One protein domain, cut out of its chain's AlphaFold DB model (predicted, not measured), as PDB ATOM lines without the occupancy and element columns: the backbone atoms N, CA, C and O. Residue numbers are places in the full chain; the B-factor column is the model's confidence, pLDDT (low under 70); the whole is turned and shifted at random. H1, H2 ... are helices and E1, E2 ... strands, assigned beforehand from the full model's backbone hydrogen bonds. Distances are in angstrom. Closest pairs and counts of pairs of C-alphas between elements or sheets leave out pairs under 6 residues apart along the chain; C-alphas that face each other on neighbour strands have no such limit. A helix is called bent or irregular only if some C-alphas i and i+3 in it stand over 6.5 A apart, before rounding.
ATOM      1  N   ASP A  25       2.354  -6.823  -9.547       74.06
ATOM      2  CA  ASP A  25       1.095  -7.449  -9.167       74.06
ATOM      3  C   ASP A  25       0.617  -8.374 -10.296       74.06
ATOM      4  O   ASP A  25       0.684  -8.047 -11.488       74.06
ATOM      5  N   GLN A  26       0.129  -9.545  -9.903       75.31
ATOM      6  CA  GLN A  26      -0.352 -10.600 -10.782       75.31
ATOM      7  C   GLN A  26      -1.352 -10.067 -11.817       75.31
ATOM      8  O   GLN A  26      -1.318 -10.479 -12.976       75.31
ATOM      9  N   LYS A  27      -2.189  -9.096 -11.429       74.94
ATOM     10  CA  LYS A  27      -3.155  -8.448 -12.328       74.94
ATOM     11  C   LYS A  27      -2.488  -7.709 -13.487       74.94
ATOM     12  O   LYS A  27      -2.946  -7.812 -14.621       74.94
ATOM     13  N   TRP A  28      -1.395  -6.990 -13.233       78.81
ATOM     14  CA  TRP A  28      -0.671  -6.277 -14.287       78.81
ATOM     15  C   TRP A  28       0.029  -7.234 -15.245       78.81
ATOM     16  O   TRP A  28       0.025  -6.991 -16.450       78.81
ATOM     17  N   ARG A  29       0.569  -8.347 -14.736       78.06
ATOM     18  CA  ARG A  29       1.153  -9.391 -15.591       78.06
ATOM     19  C   ARG A  29       0.115  -9.999 -16.525       78.06
ATOM     20  O   ARG A  29       0.360 -10.051 -17.721       78.06
ATOM     21  N   GLN A  30      -1.059 -10.350 -16.002       79.50
ATOM     22  CA  GLN A  30      -2.161 -10.887 -16.807       79.50
ATOM     23  C   GLN A  30      -2.602  -9.915 -17.907       79.50
ATOM     24  O   GLN A  30      -2.838 -10.331 -19.039       79.50
ATOM     25  N   ILE A  31      -2.670  -8.613 -17.602       82.56
ATOM     26  CA  ILE A  31      -2.947  -7.585 -18.611       82.56
ATOM     27  C   ILE A  31      -1.848  -7.608 -19.679       82.56
ATOM     28  O   ILE A  31      -2.147  -7.749 -20.857       82.56
ATOM     29  N   LEU A  32      -0.575  -7.520 -19.300       83.75
ATOM     30  CA  LEU A  32       0.527  -7.481 -20.267       83.75
ATOM     31  C   LEU A  32       0.618  -8.747 -21.125       83.75
ATOM     32  O   LEU A  32       0.879  -8.647 -22.321       83.75
ATOM     33  N   GLU A  33       0.354  -9.918 -20.548       83.00
ATOM     34  CA  GLU A  33       0.252 -11.187 -21.269       83.00
ATOM     35  C   GLU A  33      -0.889 -11.147 -22.290       83.00
ATOM     36  O   GLU A  33      -0.659 -11.414 -23.469       83.00
ATOM     37  N   PHE A  34      -2.087 -10.719 -21.880       85.12
ATOM     38  CA  PHE A  34      -3.233 -10.552 -22.775       85.12
ATOM     39  C   PHE A  34      -2.936  -9.582 -23.933       85.12
ATOM     40  O   PHE A  34      -3.242  -9.867 -25.095       85.12
ATOM     41  N   TRP A  35      -2.277  -8.458 -23.643       85.56
ATOM     42  CA  TRP A  35      -1.832  -7.493 -24.651       85.56
ATOM     43  C   TRP A  35      -0.778  -8.080 -25.595       85.56
ATOM     44  O   TRP A  35      -0.839  -7.859 -26.807       85.56
ATOM     45  N   ASN A  36       0.172  -8.856 -25.069       85.25
ATOM     46  CA  ASN A  36       1.195  -9.515 -25.872       85.25
ATOM     47  C   ASN A  36       0.597 -10.567 -26.823       85.25
ATOM     48  O   ASN A  36       1.067 -10.702 -27.954       85.25
ATOM     49  N   VAL A  37      -0.471 -11.261 -26.411       87.69
ATOM     50  CA  VAL A  37      -1.232 -12.163 -27.293       87.69
ATOM     51  C   VAL A  37      -1.852 -11.388 -28.454       87.69
ATOM     52  O   VAL A  37      -1.688 -11.795 -29.602       87.69
ATOM     53  N   GLY A  38      -2.485 -10.242 -28.186       88.56
ATOM     54  CA  GLY A  38      -3.067  -9.390 -29.230       88.56
ATOM     55  C   GLY A  38      -2.028  -8.853 -30.211       88.56
ATOM     56  O   GLY A  38      -2.255  -8.843 -31.422       88.56
ATOM     57  N   ARG A  39      -0.849  -8.466 -29.709       86.56
ATOM     58  CA  ARG A  39       0.280  -8.063 -30.555       86.56
ATOM     59  C   ARG A  39       0.776  -9.219 -31.421       86.56
ATOM     60  O   ARG A  39       0.855  -9.063 -32.632       86.56
ATOM     61  N   THR A  40       1.031 -10.382 -30.820       85.69
ATOM     62  CA  THR A  40       1.480 -11.590 -31.536       85.69
ATOM     63  C   THR A  40       0.479 -12.006 -32.610       85.69
ATOM     64  O   THR A  40       0.867 -12.361 -33.719       85.69
ATOM     65  N   LEU A  41      -0.815 -11.902 -32.308       89.81
ATOM     66  CA  LEU A  41      -1.893 -12.171 -33.248       89.81
ATOM     67  C   LEU A  41      -1.886 -11.178 -34.422       89.81
ATOM     68  O   LEU A  41      -1.918 -11.586 -35.583       89.81
ATOM     69  N   SER A  42      -1.806  -9.878 -34.128       88.38
ATOM     70  CA  SER A  42      -1.754  -8.823 -35.145       88.38
ATOM     71  C   SER A  42      -0.536  -8.956 -36.060       88.38
ATOM     72  O   SER A  42      -0.697  -8.846 -37.281       88.38
ATOM     73  N   ASP A  43       0.639  -9.196 -35.474       85.31
ATOM     74  CA  ASP A  43       1.905  -9.396 -36.183       85.31
ATOM     75  C   ASP A  43       1.844 -10.687 -37.015       85.31
ATOM     76  O   ASP A  43       2.266 -10.702 -38.167       85.31
ATOM     77  N   GLY A  44       1.236 -11.756 -36.487       86.62
ATOM     78  CA  GLY A  44       1.026 -13.008 -37.213       86.62
ATOM     79  C   GLY A  44       0.212 -12.818 -38.496       86.62
ATOM     80  O   GLY A  44       0.618 -13.281 -39.565       86.62
ATOM     81  N   PHE A  45      -0.889 -12.065 -38.432       86.25
ATOM     82  CA  PHE A  45      -1.649 -11.707 -39.634       86.25
ATOM     83  C   PHE A  45      -0.876 -10.790 -40.584       86.25
ATOM     84  O   PHE A  45      -1.056 -10.889 -41.794       86.25
ATOM     85  N   GLU A  46      -0.020  -9.904 -40.073       81.62
ATOM     86  CA  GLU A  46       0.830  -9.062 -40.918       81.62
ATOM     87  C   GLU A  46       1.888  -9.887 -41.659       81.62
ATOM     88  O   GLU A  46       2.082  -9.698 -42.856       81.62
ATOM     89  N   ILE A  47       2.520 -10.851 -40.988       78.81
ATOM     90  CA  ILE A  47       3.472 -11.789 -41.594       78.81
ATOM     91  C   ILE A  47       2.790 -12.602 -42.696       78.81
ATOM     92  O   ILE A  47       3.293 -12.663 -43.818       78.81
ATOM     93  N   ILE A  48       1.624 -13.176 -42.394       77.31
ATOM     94  CA  ILE A  48       0.828 -13.936 -43.361       77.31
ATOM     95  C   ILE A  48       0.428 -13.056 -44.554       77.31
ATOM     96  O   ILE A  48       0.564 -13.468 -45.707       77.31
ATOM     97  N   SER A  49      -0.021 -11.827 -44.294       72.06
ATOM     98  CA  SER A  49      -0.415 -10.888 -45.342       72.06
ATOM     99  C   SER A  49       0.771 -10.464 -46.210       72.06
ATOM    100  O   SER A  49       0.646 -10.434 -47.432       72.06
ATOM    101  N   ASN A  50       1.936 -10.194 -45.617       64.50
ATOM    102  CA  ASN A  50       3.145  -9.803 -46.342       64.50
ATOM    103  C   ASN A  50       3.692 -10.936 -47.218       64.50
ATOM    104  O   ASN A  50       4.104 -10.670 -48.349       64.50
ATOM    105  N   ALA A  51       3.626 -12.188 -46.746       59.00
ATOM    106  CA  ALA A  51       3.959 -13.362 -47.553       59.00
ATOM    107  C   ALA A  51       3.075 -13.464 -48.815       59.00
ATOM    108  O   ALA A  51       3.553 -13.847 -49.879       59.00
ATOM    109  N   GLU A  52       1.805 -13.048 -48.739       53.88
ATOM    110  CA  GLU A  52       0.911 -12.998 -49.905       53.88
ATOM    111  C   GLU A  52       1.099 -11.752 -50.790       53.88
ATOM    112  O   GLU A  52       1.043 -11.847 -52.023       53.88
ATOM    113  N   ILE A  53       1.322 -10.578 -50.187       45.69
ATOM    114  CA  ILE A  53       1.472  -9.291 -50.892       45.69
ATOM    115  C   ILE A  53       2.731  -9.277 -51.762       45.69
ATOM    116  O   ILE A  53       2.704  -8.688 -52.848       45.69
ATOM    117  N   MET A  54       3.806  -9.944 -51.332       45.41
ATOM    118  CA  MET A  54       5.032 -10.066 -52.124       45.41
ATOM    119  C   MET A  54       4.828 -10.807 -53.452       45.41
ATOM    120  O   MET A  54       5.632 -10.624 -54.363       45.41
ATOM    121  N   GLU A  55       3.741 -11.569 -53.621       43.31
ATOM    122  CA  GLU A  55       3.537 -12.360 -54.836       43.31
ATOM    123  C   GLU A  55       2.272 -12.031 -55.640       43.31
ATOM    124  O   GLU A  55       2.270 -12.267 -56.851       43.31
ATOM    125  N   ARG A  56       1.189 -11.495 -55.050       46.66
ATOM    126  CA  ARG A  56      -0.041 -11.165 -55.809       46.66
ATOM    127  C   ARG A  56      -0.781  -9.944 -55.254       46.66
ATOM    128  O   ARG A  56      -1.515 -10.038 -54.274       46.66
ATOM    129  N   ARG A  57      -0.711  -8.809 -55.959       41.84
ATOM    130  CA  ARG A  57      -1.633  -7.673 -55.748       41.84
ATOM    131  C   ARG A  57      -3.047  -8.067 -56.213       41.84
ATOM    132  O   ARG A  57      -3.253  -8.280 -57.404       41.84
ATOM    133  N   GLY A  58      -4.020  -8.183 -55.301       52.06
ATOM    134  CA  GLY A  58      -5.426  -8.456 -55.653       52.06
ATOM    135  C   GLY A  58      -6.349  -8.817 -54.477       52.06
ATOM    136  O   GLY A  58      -5.947  -8.760 -53.318       52.06
ATOM    137  N   ALA A  59      -7.586  -9.237 -54.791       50.84
ATOM    138  CA  ALA A  59      -8.722  -9.507 -53.884       50.84
ATOM    139  C   ALA A  59      -8.468 -10.458 -52.686       50.84
ATOM    140  O   ALA A  59      -9.326 -10.591 -51.815       50.84
ATOM    141  N   ARG A  60      -7.304 -11.117 -52.617       55.94
ATOM    142  CA  ARG A  60      -6.896 -11.944 -51.469       55.94
ATOM    143  C   ARG A  60      -6.480 -11.105 -50.259       55.94
ATOM    144  O   ARG A  60      -6.835 -11.467 -49.145       55.94
ATOM    145  N   GLY A  61      -5.867  -9.938 -50.479       55.47
ATOM    146  CA  GLY A  61      -5.491  -9.026 -49.390       55.47
ATOM    147  C   GLY A  61      -6.696  -8.510 -48.590       55.47
ATOM    148  O   GLY A  61      -6.623  -8.396 -47.372       55.47
ATOM    149  N   VAL A  62      -7.839  -8.286 -49.254       58.12
ATOM    150  CA  VAL A  62      -9.095  -7.871 -48.595       58.12
ATOM    151  C   VAL A  62      -9.633  -8.975 -47.684       58.12
ATOM    152  O   VAL A  62     -10.010  -8.705 -46.549       58.12
ATOM    153  N   ARG A  63      -9.581 -10.237 -48.131       73.88
ATOM    154  CA  ARG A  63     -10.006 -11.383 -47.310       73.88
ATOM    155  C   ARG A  63      -9.136 -11.554 -46.066       73.88
ATOM    156  O   ARG A  63      -9.643 -11.995 -45.042       73.88
ATOM    157  N   TRP A  64      -7.854 -11.189 -46.129       78.31
ATOM    158  CA  TRP A  64      -6.979 -11.242 -44.956       78.31
ATOM    159  C   TRP A  64      -7.305 -10.187 -43.907       78.31
ATOM    160  O   TRP A  64      -7.293 -10.492 -42.717       78.31
ATOM    161  N   LEU A  65      -7.647  -8.969 -44.331       80.69
ATOM    162  CA  LEU A  65      -8.093  -7.926 -43.407       80.69
ATOM    163  C   LEU A  65      -9.380  -8.334 -42.681       80.69
ATOM    164  O   LEU A  65      -9.466  -8.154 -41.471       80.69
ATOM    165  N   GLU A  66     -10.330  -8.949 -43.389       86.75
ATOM    166  CA  GLU A  66     -11.568  -9.471 -42.791       86.75
ATOM    167  C   GLU A  66     -11.296 -10.573 -41.757       86.75
ATOM    168  O   GLU A  66     -11.879 -10.557 -40.672       86.75
ATOM    169  N   ARG A  67     -10.390 -11.516 -42.058       89.31
ATOM    170  CA  ARG A  67      -9.983 -12.562 -41.104       89.31
ATOM    171  C   ARG A  67      -9.282 -11.969 -39.886       89.31
ATOM    172  O   ARG A  67      -9.636 -12.304 -38.760       89.31
ATOM    173  N   LYS A  68      -8.334 -11.047 -40.098       90.62
ATOM    174  CA  LYS A  68      -7.651 -10.330 -39.014       90.62
ATOM    175  C   LYS A  68      -8.662  -9.618 -38.121       90.62
ATOM    176  O   LYS A  68      -8.582  -9.754 -36.907       90.62
ATOM    177  N   GLN A  69      -9.606  -8.882 -38.705       92.06
ATOM    178  CA  GLN A  69     -10.631  -8.176 -37.945       92.06
ATOM    179  C   GLN A  69     -11.450  -9.143 -37.083       92.06
ATOM    180  O   GLN A  69     -11.546  -8.926 -35.879       92.06
ATOM    181  N   PHE A  70     -11.954 -10.232 -37.670       94.88
ATOM    182  CA  PHE A  70     -12.704 -11.256 -36.942       94.88
ATOM    183  C   PHE A  70     -11.921 -11.788 -35.730       94.88
ATOM    184  O   PHE A  70     -12.415 -11.774 -34.606       94.88
ATOM    185  N   TRP A  71     -10.665 -12.195 -35.921       95.56
ATOM    186  CA  TRP A  71      -9.862 -12.746 -34.828       95.56
ATOM    187  C   TRP A  71      -9.472 -11.711 -33.772       95.56
ATOM    188  O   TRP A  71      -9.408 -12.043 -32.589       95.56
ATOM    189  N   MET A  72      -9.257 -10.453 -34.164       94.31
ATOM    190  CA  MET A  72      -9.031  -9.364 -33.211       94.31
ATOM    191  C   MET A  72     -10.286  -9.059 -32.381       94.31
ATOM    192  O   MET A  72     -10.151  -8.731 -31.204       94.31
ATOM    193  N   GLU A  73     -11.487  -9.201 -32.950       95.19
ATOM    194  CA  GLU A  73     -12.751  -9.099 -32.208       95.19
ATOM    195  C   GLU A  73     -12.878 -10.238 -31.185       95.19
ATOM    196  O   GLU A  73     -13.149  -9.968 -30.018       95.19
ATOM    197  N   ILE A  74     -12.577 -11.487 -31.566       94.69
ATOM    198  CA  ILE A  74     -12.556 -12.639 -30.640       94.69
ATOM    199  C   ILE A  74     -11.499 -12.460 -29.534       94.69
ATOM    200  O   ILE A  74     -11.771 -12.729 -28.361       94.69
ATOM    201  N   TRP A  75     -10.301 -11.964 -29.864       93.69
ATOM    202  CA  TRP A  75      -9.272 -11.641 -28.869       93.69
ATOM    203  C   TRP A  75      -9.740 -10.562 -27.893       93.69
ATOM    204  O   TRP A  75      -9.561 -10.730 -26.691       93.69
ATOM    205  N   ALA A  76     -10.379  -9.491 -28.376       90.94
ATOM    206  CA  ALA A  76     -10.865  -8.401 -27.530       90.94
ATOM    207  C   ALA A  76     -11.890  -8.864 -26.476       90.94
ATOM    208  O   ALA A  76     -12.028  -8.218 -25.439       90.94
ATOM    209  N   GLN A  77     -12.560 -10.000 -26.703       90.31
ATOM    210  CA  GLN A  77     -13.441 -10.644 -25.724       90.31
ATOM    211  C   GLN A  77     -12.705 -11.460 -24.642       90.31
ATOM    212  O   GLN A  77     -13.344 -12.009 -23.745       90.31
ATOM    213  N   GLY A  78     -11.376 -11.575 -24.705       88.88
ATOM    214  CA  GLY A  78     -10.592 -12.366 -23.752       88.88
ATOM    215  C   GLY A  78     -10.540 -13.864 -24.056       88.88
ATOM    216  O   GLY A  78     -10.207 -14.637 -23.165       88.88
ATOM    217  N   LEU A  79     -10.897 -14.286 -25.276       91.06
ATOM    218  CA  LEU A  79     -11.028 -15.706 -25.634       91.06
ATOM    219  C   LEU A  79      -9.762 -16.323 -26.231       91.06
ATOM    220  O   LEU A  79      -9.630 -17.543 -26.246       91.06
ATOM    221  N   ILE A  80      -8.847 -15.507 -26.757       92.44
ATOM    222  CA  ILE A  80      -7.587 -15.994 -27.326       92.44
ATOM    223  C   ILE A  80      -6.519 -15.904 -26.249       92.44
ATOM    224  O   ILE A  80      -6.099 -14.813 -25.868       92.44
ATOM    225  N   MET A  81      -6.093 -17.069 -25.772       89.44
ATOM    226  CA  MET A  81      -5.144 -17.196 -24.669       89.44
ATOM    227  C   MET A  81      -3.702 -17.198 -25.164       89.44
ATOM    228  O   MET A  81      -2.804 -16.718 -24.481       89.44
ATOM    229  N   GLU A  82      -3.466 -17.753 -26.352       89.44
ATOM    230  CA  GLU A  82      -2.142 -17.840 -26.957       89.44
ATOM    231  C   GLU A  82      -2.249 -17.798 -28.479       89.44
ATOM    232  O   GLU A  82      -3.218 -18.291 -29.054       89.44
ATOM    233  N   SER A  83      -1.223 -17.265 -29.138       91.06
ATOM    234  CA  SER A  83      -1.068 -17.337 -30.588       91.06
ATOM    235  C   SER A  83       0.368 -17.714 -30.950       91.06
ATOM    236  O   SER A  83       1.319 -17.257 -30.314       91.06
ATOM    237  N   HIS A  84       0.518 -18.584 -31.945       90.81
ATOM    238  CA  HIS A  84       1.799 -19.046 -32.474       90.81
ATOM    239  C   HIS A  84       1.752 -19.020 -33.995       90.81
ATOM    240  O   HIS A  84       0.781 -19.478 -34.596       90.81
ATOM    241  N   ILE A  85       2.804 -18.500 -34.616       89.94
ATOM    242  CA  ILE A  85       2.922 -18.452 -36.070       89.94
ATOM    243  C   ILE A  85       4.003 -19.415 -36.548       89.94
ATOM    244  O   ILE A  85       5.086 -19.482 -35.976       89.94
ATOM    245  N   PHE A  86       3.717 -20.137 -37.620       89.69
ATOM    246  CA  PHE A  86       4.628 -21.060 -38.273       89.69
ATOM    247  C   PHE A  86       4.846 -20.615 -39.711       89.69
ATOM    248  O   PHE A  86       3.890 -20.362 -40.450       89.69
ATOM    249  N   VAL A  87       6.114 -20.510 -40.097       87.50
ATOM    250  CA  VAL A  87       6.542 -19.967 -41.392       87.50
ATOM    251  C   VAL A  87       7.568 -20.882 -42.056       87.50
ATOM    252  O   VAL A  87       8.248 -21.632 -41.353       87.50
ATOM    253  N   PRO A  88       7.742 -20.821 -43.385       85.62
ATOM    254  CA  PRO A  88       8.744 -21.625 -44.073       85.62
ATOM    255  C   PRO A  88      10.170 -21.270 -43.630       85.62
ATOM    256  O   PRO A  88      10.454 -20.143 -43.204       85.62
ATOM    257  N   SER A  89      11.093 -22.217 -43.793       85.50
ATOM    258  CA  SER A  89      12.488 -22.105 -43.338       85.50
ATOM    259  C   SER A  89      13.210 -20.860 -43.857       85.50
ATOM    260  O   SER A  89      13.893 -20.185 -43.086       85.50
ATOM    261  N   HIS A  90      13.027 -20.511 -45.134       80.50
ATOM    262  CA  HIS A  90      13.706 -19.374 -45.763       80.50
ATOM    263  C   HIS A  90      13.272 -18.012 -45.185       80.50
ATOM    264  O   HIS A  90      14.050 -17.063 -45.225       80.50
ATOM    265  N   CYS A  91      12.070 -17.910 -44.604       79.75
ATOM    266  CA  CYS A  91      11.573 -16.687 -43.961       79.75
ATOM    267  C   CYS A  91      11.885 -16.628 -42.454       79.75
ATOM    268  O   CYS A  91      11.897 -15.545 -41.863       79.75
ATOM    269  N   LEU A  92      12.126 -17.776 -41.812       82.44
ATOM    270  CA  LEU A  92      12.156 -17.908 -40.352       82.44
ATOM    271  C   LEU A  92      13.191 -16.995 -39.677       82.44
ATOM    272  O   LEU A  92      12.877 -16.315 -38.698       82.44
ATOM    273  N   TYR A  93      14.421 -16.964 -40.198       81.19
ATOM    274  CA  TYR A  93      15.505 -16.173 -39.609       81.19
ATOM    275  C   TYR A  93      15.232 -14.667 -39.689       81.19
ATOM    276  O   TYR A  93      15.396 -13.950 -38.700       81.19
ATOM    277  N   GLU A  94      14.780 -14.177 -40.844       78.44
ATOM    278  CA  GLU A  94      14.468 -12.757 -41.011       78.44
ATOM    279  C   GLU A  94      13.295 -12.319 -40.142       78.44
ATOM    280  O   GLU A  94      13.345 -11.255 -39.523       78.44
ATOM    281  N   LEU A  95      12.243 -13.136 -40.080       78.75
ATOM    282  CA  LEU A  95      11.049 -12.814 -39.311       78.75
ATOM    283  C   LEU A  95      11.335 -12.788 -37.810       78.75
ATOM    284  O   LEU A  95      10.898 -11.855 -37.148       78.75
ATOM    285  N   ARG A  96      12.158 -13.707 -37.290       77.50
ATOM    286  CA  ARG A  96      12.621 -13.667 -35.888       77.50
ATOM    287  C   ARG A  96      13.443 -12.418 -35.551       77.50
ATOM    288  O   ARG A  96      13.490 -12.019 -34.394       77.50
ATOM    289  N   ARG A  97      14.102 -11.800 -36.539       74.56
ATOM    290  CA  ARG A  97      14.824 -10.529 -36.350       74.56
ATOM    291  C   ARG A  97      13.905  -9.313 -36.418       74.56
ATOM    292  O   ARG A  97      14.128  -8.355 -35.687       74.56
ATOM    293  N   LYS A  98      12.929  -9.323 -37.331       70.81
ATOM    294  CA  LYS A  98      12.007  -8.199 -37.575       70.81
ATOM    295  C   LYS A  98      10.899  -8.123 -36.527       70.81
ATOM    296  O   LYS A  98      10.500  -7.030 -36.140       70.81
ATOM    297  N   PHE A  99      10.436  -9.274 -36.058       70.56
ATOM    298  CA  PHE A  99       9.363  -9.394 -35.091       70.56
ATOM    299  C   PHE A  99       9.938 -10.021 -33.815       70.56
ATOM    300  O   PHE A  99      10.369 -11.173 -33.865       70.56
ATOM    301  N   PRO A 100       9.952  -9.311 -32.668       60.22
ATOM    302  CA  PRO A 100      10.455  -9.822 -31.387       60.22
ATOM    303  C   PRO A 100       9.477 -10.836 -30.757       60.22
ATOM    304  O   PRO A 100       9.194 -10.806 -29.562       60.22
ATOM    305  N   LEU A 101       8.896 -11.703 -31.584       61.09
ATOM    306  CA  LEU A 101       7.914 -12.697 -31.200       61.09
ATOM    307  C   LEU A 101       8.641 -13.923 -30.652       61.09
ATOM    308  O   LEU A 101       9.377 -14.600 -31.366       61.09
ATOM    309  N   ASN A 102       8.335 -14.281 -29.409       62.00
ATOM    310  CA  ASN A 102       8.820 -15.522 -28.795       62.00
ATOM    311  C   ASN A 102       8.134 -16.782 -29.362       62.00
ATOM    312  O   ASN A 102       8.389 -17.887 -28.895       62.00
ATOM    313  N   LYS A 103       7.232 -16.624 -30.338       75.62
ATOM    314  CA  LYS A 103       6.284 -17.650 -30.790       75.62
ATOM    315  C   LYS A 103       6.250 -17.795 -32.322       75.62
ATOM    316  O   LYS A 103       5.177 -17.914 -32.908       75.62
ATOM    317  N   ILE A 104       7.428 -17.759 -32.966       84.38
ATOM    318  CA  ILE A 104       7.608 -18.088 -34.397       84.38
ATOM    319  C   ILE A 104       8.291 -19.455 -34.548       84.38
ATOM    320  O   ILE A 104       9.488 -19.603 -34.258       84.38
ATOM    321  N   GLY A 105       7.534 -20.435 -35.033       88.12
ATOM    322  CA  GLY A 105       7.980 -21.788 -35.352       88.12
ATOM    323  C   GLY A 105       8.227 -22.018 -36.846       88.12
ATOM    324  O   GLY A 105       7.953 -21.165 -37.694       88.12
ATOM    325  N   LEU A 106       8.758 -23.196 -37.161       88.94
ATOM    326  CA  LEU A 106       9.027 -23.642 -38.527       88.94
ATOM    327  C   LEU A 106       7.823 -24.391 -39.112       88.94
ATOM    328  O   LEU A 106       7.257 -25.258 -38.459       88.94
ATOM    329  N   LEU A 107       7.456 -24.098 -40.356       88.62
ATOM    330  CA  LEU A 107       6.455 -24.844 -41.113       88.62
ATOM    331  C   LEU A 107       7.134 -25.719 -42.178       88.62
ATOM    332  O   LEU A 107       7.442 -25.261 -43.281       88.62
ATOM    333  N   ASN A 108       7.349 -26.986 -41.840       87.31
ATOM    334  CA  ASN A 108       7.929 -28.007 -42.705       87.31
ATOM    335  C   ASN A 108       6.910 -28.555 -43.709       87.31
ATOM    336  O   ASN A 108       5.699 -28.448 -43.513       87.31
ATOM    337  N   ASN A 109       7.413 -29.162 -44.790       82.38
ATOM    338  CA  ASN A 109       6.612 -29.834 -45.826       82.38
ATOM    339  C   ASN A 109       5.455 -28.984 -46.377       82.38
ATOM    340  O   ASN A 109       4.430 -29.497 -46.833       82.38
ATOM    341  N   SER A 110       5.632 -27.666 -46.328       77.44
ATOM    342  CA  SER A 110       4.756 -26.681 -46.928       77.44
ATOM    343  C   SER A 110       5.346 -26.229 -48.257       77.44
ATOM    344  O   SER A 110       6.539 -26.401 -48.514       77.44
ATOM    345  N   ASN A 111       4.524 -25.644 -49.129       68.75
ATOM    346  CA  ASN A 111       5.112 -24.826 -50.183       68.75
ATOM    347  C   ASN A 111       5.824 -23.629 -49.525       68.75
ATOM    348  O   ASN A 111       5.408 -23.177 -48.458       68.75
ATOM    349  N   ASP A 112       6.844 -23.069 -50.179       68.00
ATOM    350  CA  ASP A 112       7.612 -21.905 -49.696       68.00
ATOM    351  C   ASP A 112       6.770 -20.620 -49.495       68.00
ATOM    352  O   ASP A 112       7.285 -19.520 -49.358       68.00
ATOM    353  N   ARG A 113       5.445 -20.711 -49.529       69.69
ATOM    354  CA  ARG A 113       4.521 -19.577 -49.507       69.69
ATOM    355  C   ARG A 113       3.447 -19.741 -48.440       69.69
ATOM    356  O   ARG A 113       2.588 -18.872 -48.290       69.69
ATOM    357  N   SER A 114       3.426 -20.875 -47.750       79.25
ATOM    358  CA  SER A 114       2.412 -21.192 -46.758       79.25
ATOM    359  C   SER A 114       2.880 -20.746 -45.387       79.25
ATOM    360  O   SER A 114       4.036 -20.889 -45.019       79.25
ATOM    361  N   SER A 115       1.970 -20.187 -44.611       85.44
ATOM    362  CA  SER A 115       2.186 -19.877 -43.205       85.44
ATOM    363  C   SER A 115       0.926 -20.250 -42.449       85.44
ATOM    364  O   SER A 115      -0.170 -20.187 -43.012       85.44
ATOM    365  N   ALA A 116       1.093 -20.662 -41.200       88.50
ATOM    366  CA  ALA A 116      -0.002 -21.064 -40.334       88.50
ATOM    367  C   ALA A 116       0.019 -20.232 -39.054       88.50
ATOM    368  O   ALA A 116       1.072 -20.022 -38.459       88.50
ATOM    369  N   LEU A 117      -1.145 -19.768 -38.630       91.56
ATOM    370  CA  LEU A 117      -1.358 -19.087 -37.367       91.56
ATOM    371  C   LEU A 117      -2.276 -19.953 -36.520       91.56
ATOM    372  O   LEU A 117      -3.422 -20.211 -36.881       91.56
ATOM    373  N   ILE A 118      -1.750 -20.394 -35.387       92.75
ATOM    374  CA  ILE A 118      -2.456 -21.224 -34.423       92.75
ATOM    375  C   ILE A 118      -2.837 -20.356 -33.244       92.75
ATOM    376  O   ILE A 118      -1.995 -19.674 -32.665       92.75
ATOM    377  N   MET A 119      -4.111 -20.389 -32.889       93.94
ATOM    378  CA  MET A 119      -4.686 -19.625 -31.793       93.94
ATOM    379  C   MET A 119      -5.292 -20.598 -30.804       93.94
ATOM    380  O   MET A 119      -6.168 -21.374 -31.167       93.94
ATOM    381  N   LYS A 120      -4.851 -20.552 -29.551       92.88
ATOM    382  CA  LYS A 120      -5.488 -21.302 -28.473       92.88
ATOM    383  C   LYS A 120      -6.670 -20.499 -27.953       92.88
ATOM    384  O   LYS A 120      -6.502 -19.346 -27.545       92.88
ATOM    385  N   ILE A 121      -7.844 -21.112 -27.980       91.75
ATOM    386  CA  ILE A 121      -9.118 -20.491 -27.643       91.75
ATOM    387  C   ILE A 121      -9.658 -21.116 -26.362       91.75
ATOM    388  O   ILE A 121      -9.641 -22.333 -26.189       91.75
ATOM    389  N   GLY A 122     -10.156 -20.282 -25.461       84.50
ATOM    390  CA  GLY A 122     -10.812 -20.732 -24.246       84.50
ATOM    391  C   GLY A 122     -11.016 -19.600 -23.259       84.50
ATOM    392  O   GLY A 122     -10.495 -18.500 -23.428       84.50
ATOM    393  N   ASP A 123     -11.770 -19.882 -22.204       66.56
ATOM    394  CA  ASP A 123     -11.647 -19.115 -20.972       66.56
ATOM    395  C   ASP A 123     -10.587 -19.744 -20.050       66.56
ATOM    396  O   ASP A 123     -10.051 -20.825 -20.303       66.56
ATOM    397  N   MET A 124     -10.269 -19.058 -18.954       57.41
ATOM    398  CA  MET A 124      -9.303 -19.484 -17.930       57.41
ATOM    399  C   MET A 124      -9.575 -20.885 -17.321       57.41
ATOM    400  O   MET A 124      -8.826 -21.316 -16.447       57.41
ATOM    401  N   LYS A 125     -10.612 -21.623 -17.755       57.94
ATOM    402  CA  LYS A 125     -10.956 -22.986 -17.316       57.94
ATOM    403  C   LYS A 125     -10.288 -24.094 -18.134       57.94
ATOM    404  O   LYS A 125     -10.796 -25.211 -18.185       57.94
ATOM    405  N   ASN A 126      -9.125 -23.820 -18.722       66.00
ATOM    406  CA  ASN A 126      -8.280 -24.850 -19.332       66.00
ATOM    407  C   ASN A 126      -8.950 -25.584 -20.515       66.00
ATOM    408  O   ASN A 126      -8.647 -26.751 -20.775       66.00
ATOM    409  N   GLN A 127      -9.860 -24.903 -21.221       79.88
ATOM    410  CA  GLN A 127     -10.458 -25.420 -22.449       79.88
ATOM    411  C   GLN A 127      -9.361 -25.657 -23.492       79.88
ATOM    412  O   GLN A 127      -8.430 -24.862 -23.646       79.88
ATOM    413  N   LYS A 128      -9.456 -26.795 -24.175       88.56
ATOM    414  CA  LYS A 128      -8.479 -27.260 -25.156       88.56
ATOM    415  C   LYS A 128      -9.070 -27.095 -26.546       88.56
ATOM    416  O   LYS A 128      -9.350 -28.069 -27.232       88.56
ATOM    417  N   ILE A 129      -9.297 -25.843 -26.930       92.44
ATOM    418  CA  ILE A 129      -9.758 -25.493 -28.270       92.44
ATOM    419  C   ILE A 129      -8.636 -24.733 -28.964       92.44
ATOM    420  O   ILE A 129      -7.972 -23.891 -28.358       92.44
ATOM    421  N   GLN A 130      -8.401 -25.022 -30.237       93.25
ATOM    422  CA  GLN A 130      -7.503 -24.224 -31.063       93.25
ATOM    423  C   GLN A 130      -8.122 -23.934 -32.422       93.25
ATOM    424  O   GLN A 130      -8.843 -24.754 -32.984       93.25
ATOM    425  N   ALA A 131      -7.804 -22.767 -32.961       94.25
ATOM    426  CA  ALA A 131      -8.096 -22.390 -34.328       94.25
ATOM    427  C   ALA A 131      -6.805 -22.318 -35.142       94.25
ATOM    428  O   ALA A 131      -5.777 -21.857 -34.644       94.25
ATOM    429  N   ILE A 132      -6.868 -22.760 -36.394       92.25
ATOM    430  CA  ILE A 132      -5.740 -22.786 -37.324       92.25
ATOM    431  C   ILE A 132      -6.128 -22.004 -38.576       92.25
ATOM    432  O   ILE A 132      -6.959 -22.442 -39.375       92.25
ATOM    433  N   GLU A 133      -5.495 -20.850 -38.743       90.56
ATOM    434  CA  GLU A 133      -5.554 -20.016 -39.938       90.56
ATOM    435  C   GLU A 133      -4.347 -20.276 -40.829       90.56
ATOM    436  O   GLU A 133      -3.229 -20.426 -40.342       90.56
ATOM    437  N   ILE A 134      -4.547 -20.324 -42.143       84.69
ATOM    438  CA  ILE A 134      -3.484 -20.663 -43.094       84.69
ATOM    439  C   ILE A 134      -3.553 -19.703 -44.281       84.69
ATOM    440  O   ILE A 134      -4.634 -19.480 -44.828       84.69
ATOM    441  N   SER A 135      -2.401 -19.170 -44.709       77.06
ATOM    442  CA  SER A 135      -2.289 -18.236 -45.848       77.06
ATOM    443  C   SER A 135      -2.933 -18.798 -47.120       77.06
ATOM    444  O   SER A 135      -3.936 -18.300 -47.626       77.06
ATOM    445  N   ASN A 136      -2.422 -19.934 -47.587       69.06
ATOM    446  CA  ASN A 136      -2.813 -20.505 -48.874       69.06
ATOM    447  C   ASN A 136      -3.988 -21.482 -48.805       69.06
ATOM    448  O   ASN A 136      -4.427 -21.968 -49.852       69.06
ATOM    449  N   LEU A 137      -4.502 -21.778 -47.609       67.62
ATOM    450  CA  LEU A 137      -5.682 -22.617 -47.461       67.62
ATOM    451  C   LEU A 137      -6.924 -21.726 -47.404       67.62
ATOM    452  O   LEU A 137      -7.029 -20.774 -46.631       67.62
ATOM    453  N   GLY A 138      -7.902 -22.039 -48.248       73.44
ATOM    454  CA  GLY A 138      -9.170 -21.318 -48.300       73.44
ATOM    455  C   GLY A 138     -10.075 -21.565 -47.093       73.44
ATOM    456  O   GLY A 138     -11.219 -21.125 -47.135       73.44
ATOM    457  N   SER A 139      -9.614 -22.243 -46.042       83.50
ATOM    458  CA  SER A 139     -10.418 -22.659 -44.895       83.50
ATOM    459  C   SER A 139      -9.701 -22.465 -43.562       83.50
ATOM    460  O   SER A 139      -8.484 -22.599 -43.471       83.50
ATOM    461  N   LEU A 140     -10.502 -22.166 -42.547       90.88
ATOM    462  CA  LEU A 140     -10.187 -22.185 -41.127       90.88
ATOM    463  C   LEU A 140     -10.441 -23.595 -40.585       90.88
ATOM    464  O   LEU A 140     -11.414 -24.231 -40.990       90.88
ATOM    465  N   ARG A 141      -9.622 -24.054 -39.639       91.38
ATOM    466  CA  ARG A 141      -9.936 -25.230 -38.815       91.38
ATOM    467  C   ARG A 141     -10.118 -24.833 -37.365       91.38
ATOM    468  O   ARG A 141      -9.334 -24.038 -36.859       91.38
ATOM    469  N   ILE A 142     -11.113 -25.407 -36.705       93.12
ATOM    470  CA  ILE A 142     -11.320 -25.286 -35.262       93.12
ATOM    471  C   ILE A 142     -11.327 -26.697 -34.690       93.12
ATOM    472  O   ILE A 142     -12.025 -27.565 -35.203       93.12
ATOM    473  N   ILE A 143     -10.524 -26.924 -33.658       91.31
ATOM    474  CA  ILE A 143     -10.265 -28.248 -33.101       91.31
ATOM    475  C   ILE A 143     -10.534 -28.207 -31.607       91.31
ATOM    476  O   ILE A 143      -9.905 -27.413 -30.906       91.31
ATOM    477  N   ASP A 144     -11.412 -29.081 -31.131       91.19
ATOM    478  CA  ASP A 144     -11.461 -29.469 -29.726       91.19
ATOM    479  C   ASP A 144     -10.488 -30.634 -29.513       91.19
ATOM    480  O   ASP A 144     -10.703 -31.758 -29.956       91.19
ATOM    481  N   TYR A 145      -9.370 -30.357 -28.854       88.88
ATOM    482  CA  TYR A 145      -8.335 -31.340 -28.556       88.88
ATOM    483  C   TYR A 145      -8.392 -31.800 -27.092       88.88
ATOM    484  O   TYR A 145      -7.390 -32.235 -26.515       88.88
ATOM    485  N   SER A 146      -9.569 -31.714 -26.461       86.94
ATOM    486  CA  SER A 146      -9.766 -32.097 -25.059       86.94
ATOM    487  C   SER A 146      -9.361 -33.538 -24.768       86.94
ATOM    488  O   SER A 146      -8.594 -33.779 -23.824       86.94
ATOM    489  N   GLU A 147      -9.820 -34.453 -25.622       85.12
ATOM    490  CA  GLU A 147      -9.552 -35.896 -25.571       85.12
ATOM    491  C   GLU A 147      -8.287 -36.303 -26.346       85.12
ATOM    492  O   GLU A 147      -7.807 -37.421 -26.181       85.12
ATOM    493  N   HIS A 148      -7.700 -35.374 -27.112       85.62
ATOM    494  CA  HIS A 148      -6.543 -35.599 -27.985       85.62
ATOM    495  C   HIS A 148      -5.414 -34.580 -27.736       85.62
ATOM    496  O   HIS A 148      -5.129 -33.747 -28.599       85.62
ATOM    497  N   PRO A 149      -4.757 -34.587 -26.556       83.81
ATOM    498  CA  PRO A 149      -3.740 -33.592 -26.202       83.81
ATOM    499  C   PRO A 149      -2.551 -33.517 -27.168       83.81
ATOM    500  O   PRO A 149      -1.879 -32.490 -27.226       83.81
ATOM    501  N   GLU A 150      -2.280 -34.586 -27.916       83.19
ATOM    502  CA  GLU A 150      -1.282 -34.651 -28.984       83.19
ATOM    503  C   GLU A 150      -1.553 -33.668 -30.134       83.19
ATOM    504  O   GLU A 150      -0.626 -33.306 -30.857       83.19
ATOM    505  N   LEU A 151      -2.796 -33.196 -30.272       85.62
ATOM    506  CA  LEU A 151      -3.201 -32.196 -31.261       85.62
ATOM    507  C   LEU A 151      -3.008 -30.752 -30.775       85.62
ATOM    508  O   LEU A 151      -3.381 -29.825 -31.491       85.62
ATOM    509  N   ASP A 152      -2.412 -30.538 -29.596       88.31
ATOM    510  CA  ASP A 152      -2.002 -29.215 -29.106       88.31
ATOM    511  C   ASP A 152      -0.792 -28.698 -29.903       88.31
ATOM    512  O   ASP A 152       0.368 -28.775 -29.482       88.31
ATOM    513  N   LEU A 153      -1.072 -28.172 -31.094       87.94
ATOM    514  CA  LEU A 153      -0.058 -27.716 -32.044       87.94
ATOM    515  C   LEU A 153       0.659 -26.446 -31.560       87.94
ATOM    516  O   LEU A 153       1.765 -26.145 -32.002       87.94
ATOM    517  N   SER A 154       0.058 -25.717 -30.616       81.31
ATOM    518  CA  SER A 154       0.619 -24.483 -30.058       81.31
ATOM    519  C   SER A 154       1.941 -24.692 -29.311       81.31
ATOM    520  O   SER A 154       2.727 -23.760 -29.180       81.31
ATOM    521  N   LYS A 155       2.216 -25.913 -28.840       83.12
ATOM    522  CA  LYS A 155       3.450 -26.247 -28.108       83.12
ATOM    523  C   LYS A 155       4.605 -26.662 -29.006       83.12
ATOM    524  O   LYS A 155       5.714 -26.869 -28.514       83.12
ATOM    525  N   GLN A 156       4.347 -26.845 -30.295       86.31
ATOM    526  CA  GLN A 156       5.350 -27.350 -31.213       86.31
ATOM    527  C   GLN A 156       6.263 -26.216 -31.681       86.31
ATOM    528  O   GLN A 156       5.836 -25.085 -31.898       86.31
ATOM    529  N   THR A 157       7.549 -26.516 -31.839       85.50
ATOM    530  CA  THR A 157       8.516 -25.590 -32.448       85.50
ATOM    531  C   THR A 157       8.510 -25.683 -33.969       85.50
ATOM    532  O   THR A 157       8.910 -24.738 -34.650       85.50
ATOM    533  N   GLU A 158       8.058 -26.821 -34.494       89.31
ATOM    534  CA  GLU A 158       7.964 -27.129 -35.915       89.31
ATOM    535  C   GLU A 158       6.643 -27.848 -36.191       89.31
ATOM    536  O   GLU A 158       6.237 -28.677 -35.385       89.31
ATOM    537  N   LEU A 159       6.002 -27.549 -37.320       89.31
ATOM    538  CA  LEU A 159       4.793 -28.225 -37.797       89.31
ATOM    539  C   LEU A 159       5.012 -28.797 -39.186       89.31
ATOM    540  O   LEU A 159       5.599 -28.133 -40.041       89.31
ATOM    541  N   ASP A 160       4.469 -29.980 -39.445       87.94
ATOM    542  CA  ASP A 160       4.366 -30.537 -40.785       87.94
ATOM    543  C   ASP A 160       3.045 -30.098 -41.432       87.94
ATOM    544  O   ASP A 160       1.953 -30.495 -41.027       87.94
ATOM    545  N   TYR A 161       3.128 -29.284 -42.482       82.81
ATOM    546  CA  TYR A 161       1.948 -28.773 -43.178       82.81
ATOM    547  C   TYR A 161       1.079 -29.869 -43.798       82.81
ATOM    548  O   TYR A 161      -0.142 -29.729 -43.871       82.81
ATOM    549  N   THR A 162       1.674 -30.963 -44.262       79.81
ATOM    550  CA  THR A 162       0.893 -32.024 -44.891       79.81
ATOM    551  C   THR A 162       0.198 -32.862 -43.828       79.81
ATOM    552  O   THR A 162      -1.016 -33.067 -43.897       79.81
ATOM    553  N   LYS A 163       0.951 -33.324 -42.831       81.56
ATOM    554  CA  LYS A 163       0.480 -34.237 -41.787       81.56
ATOM    555  C   LYS A 163      -0.373 -33.538 -40.729       81.56
ATOM    556  O   LYS A 163      -1.484 -33.986 -40.462       81.56
ATOM    557  N   ASP A 164       0.128 -32.446 -40.162       80.81
ATOM    558  CA  ASP A 164      -0.459 -31.792 -38.987       80.81
ATOM    559  C   ASP A 164      -1.479 -30.718 -39.371       80.81
ATOM    560  O   ASP A 164      -2.171 -30.186 -38.512       80.81
ATOM    561  N   ILE A 165      -1.568 -30.375 -40.661       77.44
ATOM    562  CA  ILE A 165      -2.490 -29.362 -41.162       77.44
ATOM    563  C   ILE A 165      -3.400 -29.966 -42.235       77.44
ATOM    564  O   ILE A 165      -4.579 -30.168 -41.973       77.44
ATOM    565  N   THR A 166      -2.933 -30.267 -43.450       73.94
ATOM    566  CA  THR A 166      -3.860 -30.629 -44.547       73.94
ATOM    567  C   THR A 166      -4.532 -31.991 -44.402       73.94
ATOM    568  O   THR A 166      -5.647 -32.147 -44.887       73.94
ATOM    569  N   SER A 167      -3.884 -32.947 -43.737       73.44
ATOM    570  CA  SER A 167      -4.397 -34.317 -43.570       73.44
ATOM    571  C   SER A 167      -5.233 -34.499 -42.300       73.44
ATOM    572  O   SER A 167      -5.662 -35.614 -42.017       73.44
ATOM    573  N   MET A 168      -5.476 -33.424 -41.540       71.38
ATOM    574  CA  MET A 168      -6.344 -33.457 -40.357       71.38
ATOM    575  C   MET A 168      -7.815 -33.726 -40.700       71.38
ATOM    576  O   MET A 168      -8.560 -34.236 -39.864       71.38
ATOM    577  N   ASP A 169      -8.247 -33.397 -41.919       63.16
ATOM    578  CA  ASP A 169      -9.652 -33.491 -42.301       63.16
ATOM    579  C   ASP A 169      -9.986 -34.876 -42.856       63.16
ATOM    580  O   ASP A 169      -9.427 -35.262 -43.883       63.16
ATOM    581  N   SER A 170     -10.918 -35.589 -42.198       51.72
ATOM    582  CA  SER A 170     -12.018 -36.380 -42.812       51.72
ATOM    583  C   SER A 170     -12.767 -37.303 -41.830       51.72
ATOM    584  O   SER A 170     -13.811 -37.827 -42.209       51.72
ATOM    585  N   PHE A 171     -12.290 -37.538 -40.598       51.25
ATOM    586  CA  PHE A 171     -12.837 -38.635 -39.764       51.25
ATOM    587  C   PHE A 171     -13.165 -38.298 -38.306       51.25
ATOM    588  O   PHE A 171     -13.569 -39.187 -37.558       51.25
ATOM    589  N   TYR A 172     -13.034 -37.040 -37.887       60.59
ATOM    590  CA  TYR A 172     -13.077 -36.689 -36.470       60.59
ATOM    591  C   TYR A 172     -14.162 -35.657 -36.163       60.59
ATOM    592  O   TYR A 172     -14.158 -34.560 -36.710       60.59
ATOM    593  N   THR A 173     -15.081 -35.998 -35.254       69.69
ATOM    594  CA  THR A 173     -16.188 -35.130 -34.797       69.69
ATOM    595  C   THR A 173     -15.728 -33.908 -34.003       69.69
ATOM    596  O   THR A 173     -16.542 -33.053 -33.672       69.69
ATOM    597  N   TYR A 174     -14.440 -33.835 -33.673       82.31
ATOM    598  CA  TYR A 174     -13.830 -32.766 -32.891       82.31
ATOM    599  C   TYR A 174     -13.086 -31.727 -33.755       82.31
ATOM    600  O   TYR A 174     -12.419 -30.849 -33.210       82.31
ATOM    601  N   ILE A 175     -13.189 -31.809 -35.091       87.31
ATOM    602  CA  ILE A 175     -12.613 -30.841 -36.040       87.31
ATOM    603  C   ILE A 175     -13.725 -30.247 -36.908       87.31
ATOM    604  O   ILE A 175     -14.433 -30.968 -37.607       87.31
ATOM    605  N   GLU A 176     -13.830 -28.921 -36.914       90.44
ATOM    606  CA  GLU A 176     -14.706 -28.154 -37.802       90.44
ATOM    607  C   GLU A 176     -13.869 -27.403 -38.841       90.44
ATOM    608  O   GLU A 176     -13.063 -26.532 -38.499       90.44
ATOM    609  N   THR A 177     -14.085 -27.714 -40.122       90.69
ATOM    610  CA  THR A 177     -13.371 -27.087 -41.245       90.69
ATOM    611  C   THR A 177     -14.289 -26.148 -42.018       90.69
ATOM    612  O   THR A 177     -15.272 -26.544 -42.646       90.69
ATOM    613  N   ILE A 178     -13.948 -24.861 -41.992       91.38
ATOM    614  CA  ILE A 178     -14.813 -23.762 -42.415       91.38
ATOM    615  C   ILE A 178     -14.161 -23.029 -43.577       91.38
ATOM    616  O   ILE A 178     -13.184 -22.306 -43.418       91.38
ATOM    617  N   SER A 179     -14.725 -23.178 -44.773       89.94
ATOM    618  CA  SER A 179     -14.274 -22.419 -45.942       89.94
ATOM    619  C   SER A 179     -14.572 -20.920 -45.793       89.94
ATOM    620  O   SER A 179     -15.692 -20.544 -45.445       89.94
ATOM    621  N   HIS A 180     -13.609 -20.071 -46.161       87.31
ATOM    622  CA  HIS A 180     -13.666 -18.601 -46.172       87.31
ATOM    623  C   HIS A 180     -14.553 -18.030 -47.300       87.31
ATOM    624  O   HIS A 180     -14.149 -17.148 -48.064       87.31
ATOM    625  N   GLY A 181     -15.757 -18.582 -47.452       86.69
ATOM    626  CA  GLY A 181     -16.805 -18.102 -48.351       86.69
ATOM    627  C   GLY A 181     -17.800 -17.176 -47.646       86.69
ATOM    628  O   GLY A 181     -17.566 -16.708 -46.537       86.69
ATOM    629  N   LEU A 182     -18.949 -16.924 -48.274       86.81
ATOM    630  CA  LEU A 182     -20.002 -16.099 -47.672       86.81
ATOM    631  C   LEU A 182     -20.449 -16.654 -46.308       86.81
ATOM    632  O   LEU A 182     -20.764 -17.840 -46.175       86.81
ATOM    633  N   GLY A 183     -20.489 -15.774 -45.303       90.25
ATOM    634  CA  GLY A 183     -20.941 -16.092 -43.948       90.25
ATOM    635  C   GLY A 183     -19.978 -16.956 -43.129       90.25
ATOM    636  O   GLY A 183     -20.404 -17.526 -42.124       90.25
ATOM    637  N   TRP A 184     -18.709 -17.079 -43.535       93.44
ATOM    638  CA  TRP A 184     -17.725 -17.890 -42.814       93.44
ATOM    639  C   TRP A 184     -17.542 -17.434 -41.360       93.44
ATOM    640  O   TRP A 184     -17.467 -18.293 -40.490       93.44
ATOM    641  N   GLN A 185     -17.585 -16.124 -41.068       95.25
ATOM    642  CA  GLN A 185     -17.468 -15.603 -39.697       95.25
ATOM    643  C   GLN A 185     -18.589 -16.131 -38.799       95.25
ATOM    644  O   GLN A 185     -18.353 -16.529 -37.663       95.25
ATOM    645  N   ARG A 186     -19.822 -16.189 -39.324       95.62
ATOM    646  CA  ARG A 186     -20.977 -16.717 -38.589       95.62
ATOM    647  C   ARG A 186     -20.835 -18.217 -38.335       95.62
ATOM    648  O   ARG A 186     -21.176 -18.678 -37.254       95.62
ATOM    649  N   LYS A 187     -20.326 -18.970 -39.316       96.00
ATOM    650  CA  LYS A 187     -20.035 -20.405 -39.154       96.00
ATOM    651  C   LYS A 187     -18.924 -20.634 -38.129       96.00
ATOM    652  O   LYS A 187     -19.067 -21.509 -37.287       96.00
ATOM    653  N   ALA A 188     -17.864 -19.828 -38.177       95.50
ATOM    654  CA  ALA A 188     -16.757 -19.876 -37.227       95.50
ATOM    655  C   ALA A 188     -17.233 -19.566 -35.812       95.50
ATOM    656  O   ALA A 188     -16.960 -20.337 -34.901       95.50
ATOM    657  N   THR A 189     -18.026 -18.507 -35.649       96.38
ATOM    658  CA  THR A 189     -18.651 -18.158 -34.367       96.38
ATOM    659  C   THR A 189     -19.487 -19.322 -33.845       96.38
ATOM    660  O   THR A 189     -19.246 -19.778 -32.740       96.38
ATOM    661  N   TYR A 190     -20.384 -19.882 -34.662       95.75
ATOM    662  CA  TYR A 190     -21.214 -21.022 -34.261       95.75
ATOM    663  C   TYR A 190     -20.388 -22.249 -33.838       95.75
ATOM    664  O   TYR A 190     -20.687 -22.879 -32.828       95.75
ATOM    665  N   ALA A 191     -19.329 -22.584 -34.579       93.75
ATOM    666  CA  ALA A 191     -18.434 -23.683 -34.220       93.75
ATOM    667  C   ALA A 191     -17.698 -23.418 -32.894       93.75
ATOM    668  O   ALA A 191     -17.627 -24.306 -32.045       93.75
ATOM    669  N   LEU A 192     -17.212 -22.189 -32.680       93.62
ATOM    670  CA  LEU A 192     -16.619 -21.784 -31.404       93.62
ATOM    671  C   LEU A 192     -17.632 -21.867 -30.263       93.62
ATOM    672  O   LEU A 192     -17.306 -22.422 -29.223       93.62
ATOM    673  N   GLU A 193     -18.853 -21.365 -30.447       93.00
ATOM    674  CA  GLU A 193     -19.911 -21.426 -29.433       93.00
ATOM    675  C   GLU A 193     -20.252 -22.869 -29.046       93.00
ATOM    676  O   GLU A 193     -20.431 -23.163 -27.861       93.00
ATOM    677  N   ASN A 194     -20.296 -23.774 -30.029       91.50
ATOM    678  CA  ASN A 194     -20.547 -25.193 -29.796       91.50
ATOM    679  C   ASN A 194     -19.436 -25.836 -28.964       91.50
ATOM    680  O   ASN A 194     -19.738 -26.474 -27.958       91.50
ATOM    681  N   PHE A 195     -18.167 -25.646 -29.338       90.06
ATOM    682  CA  PHE A 195     -17.046 -26.218 -28.585       90.06
ATOM    683  C   PHE A 195     -16.846 -25.548 -27.219       90.06
ATOM    684  O   PHE A 195     -16.510 -26.211 -26.241       90.06
ATOM    685  N   LEU A 196     -17.100 -24.241 -27.109       89.50
ATOM    686  CA  LEU A 196     -17.034 -23.517 -25.837       89.50
ATOM    687  C   LEU A 196     -18.229 -23.819 -24.919       89.50
ATOM    688  O   LEU A 196     -18.146 -23.546 -23.720       89.50
ATOM    689  N   GLY A 197     -19.338 -24.328 -25.467       89.00
ATOM    690  CA  GLY A 197     -20.591 -24.565 -24.749       89.00
ATOM    691  C   GLY A 197     -21.313 -23.283 -24.311       89.00
ATOM    692  O   GLY A 197     -22.095 -23.313 -23.359       89.00
TER     693      GLY A 197
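What this domain is: This is residues 25 to 197 of the 200 residues of the protein "EH_Signature domain-containing protein" of Succinivibrionaceae bacterium (UniProt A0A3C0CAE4). A strongly twisted sheet of seven strands, curled like part of a barrel, has the long helices H1 and H2 packed side by side over one face and H5 over the strands near its E7 edge on that side. H3 covers E2 toward the other edge, the short H4 lies on the opposite face, and the first residues of H1, within residues 25 to 32, stick out from the body. The printed part has 173 residues, with five named helices and seven named strands in the order H1 H2 E1 H3 E2 E3 E4 E5 E6 H4 E7 H5. The mixed sheet runs E6 E2 E1 E3 E4 E5 E7, and the class is mixed, helices and strands. The whole is compact, with a radius of gyration of the C-alphas of 15.4 A and spans of 43 by 41 by 30 A.

Where its parts are: Of the strands, E1 is residues 80 to 87, 20.3 A long, E2 104 to 108, E3 116 to 121, E4 129 to 134, E5 139 to 144, E6 158 to 160 and E7 175 to 179. H1, residues 26 to 53, measures 40.2 A from C-alpha 26 at (-0.352, -10.600, -10.782) to C-alpha 53 at (1.472, -9.291, -50.892). H2 is residues 60 to 76, 24.5 A long. H3 is residues 89 to 98, 15.1 A, and is irregular, with C-alphas 90 and 93 7.2 A apart. H4 is residues 161 to 168, 9.9 A, and is only just irregular, with C-alphas 164 and 167 6.55 A apart. H5, residues 184 to 196, measures 17.9 A and ends with C-alpha 196 at (-17.034, -23.517, -25.837).

How they stand to each other: E3, E4 and E5 form a meander, each strand the antiparallel neighbour of the one before; N 119 and O 131 are 2.8 A apart across the hairpin E3 and E4, and N 132 and O 141 2.8 A across the hairpin E4 and E5. E1 is antiparallel to E3, with N 84 and O 118 at 2.8 A, and E7 to E5, with N 142 and O 176 at 2.9 A. E1, H3 and E2 form a strand-helix-strand unit, two parallel neighbour strands with a helix between, and its crossover is right-handed; N 105 and O 85 are 2.8 A apart. E2 pairs with E1 over residues 104 to 106 and with the parallel edge strand E6 over 106 to 108, where N 159 and O 106 are 2.8 A apart. There are three layers, helices on both faces of the sheet: H1, H2, H3 and H5 on one, H4 on the other. H1 lies over E1 and E3 at a height of 7.8 A, with C-alphas of Val 37 and Glu 82 closest, at 5.8 A. H1 and H2 touch as a helical hairpin, at a shallow tilt of 8 degrees, opposite ways; their closest C-alphas, of Phe 45 and Lys 68, are 6.2 A apart. H5 lies over E5, along the strands at 0 degrees on the local plane. H2 and H5 are close but not clearly touching, with the closest C-alphas, of Phe 70 and Gln 185, 7.0 A apart. In H1, H2 and H5 every O i to N i+4 pair is within hydrogen-bond range, in H3 4 of 6, and in H4 1 of 4, beside 1 of 5 O i to N i+3 pairs.

The domain as a whole: The C-alphas farthest apart, of Asp 25 and Gly 58, are 47.0 A apart. The printed part has no cut. The link from E5 to E6, residues 145 to 157, is long. The mean pLDDT of the printed part is 81.3, and 30 residues are under 70, among them 50 to 62 and 169 to 173.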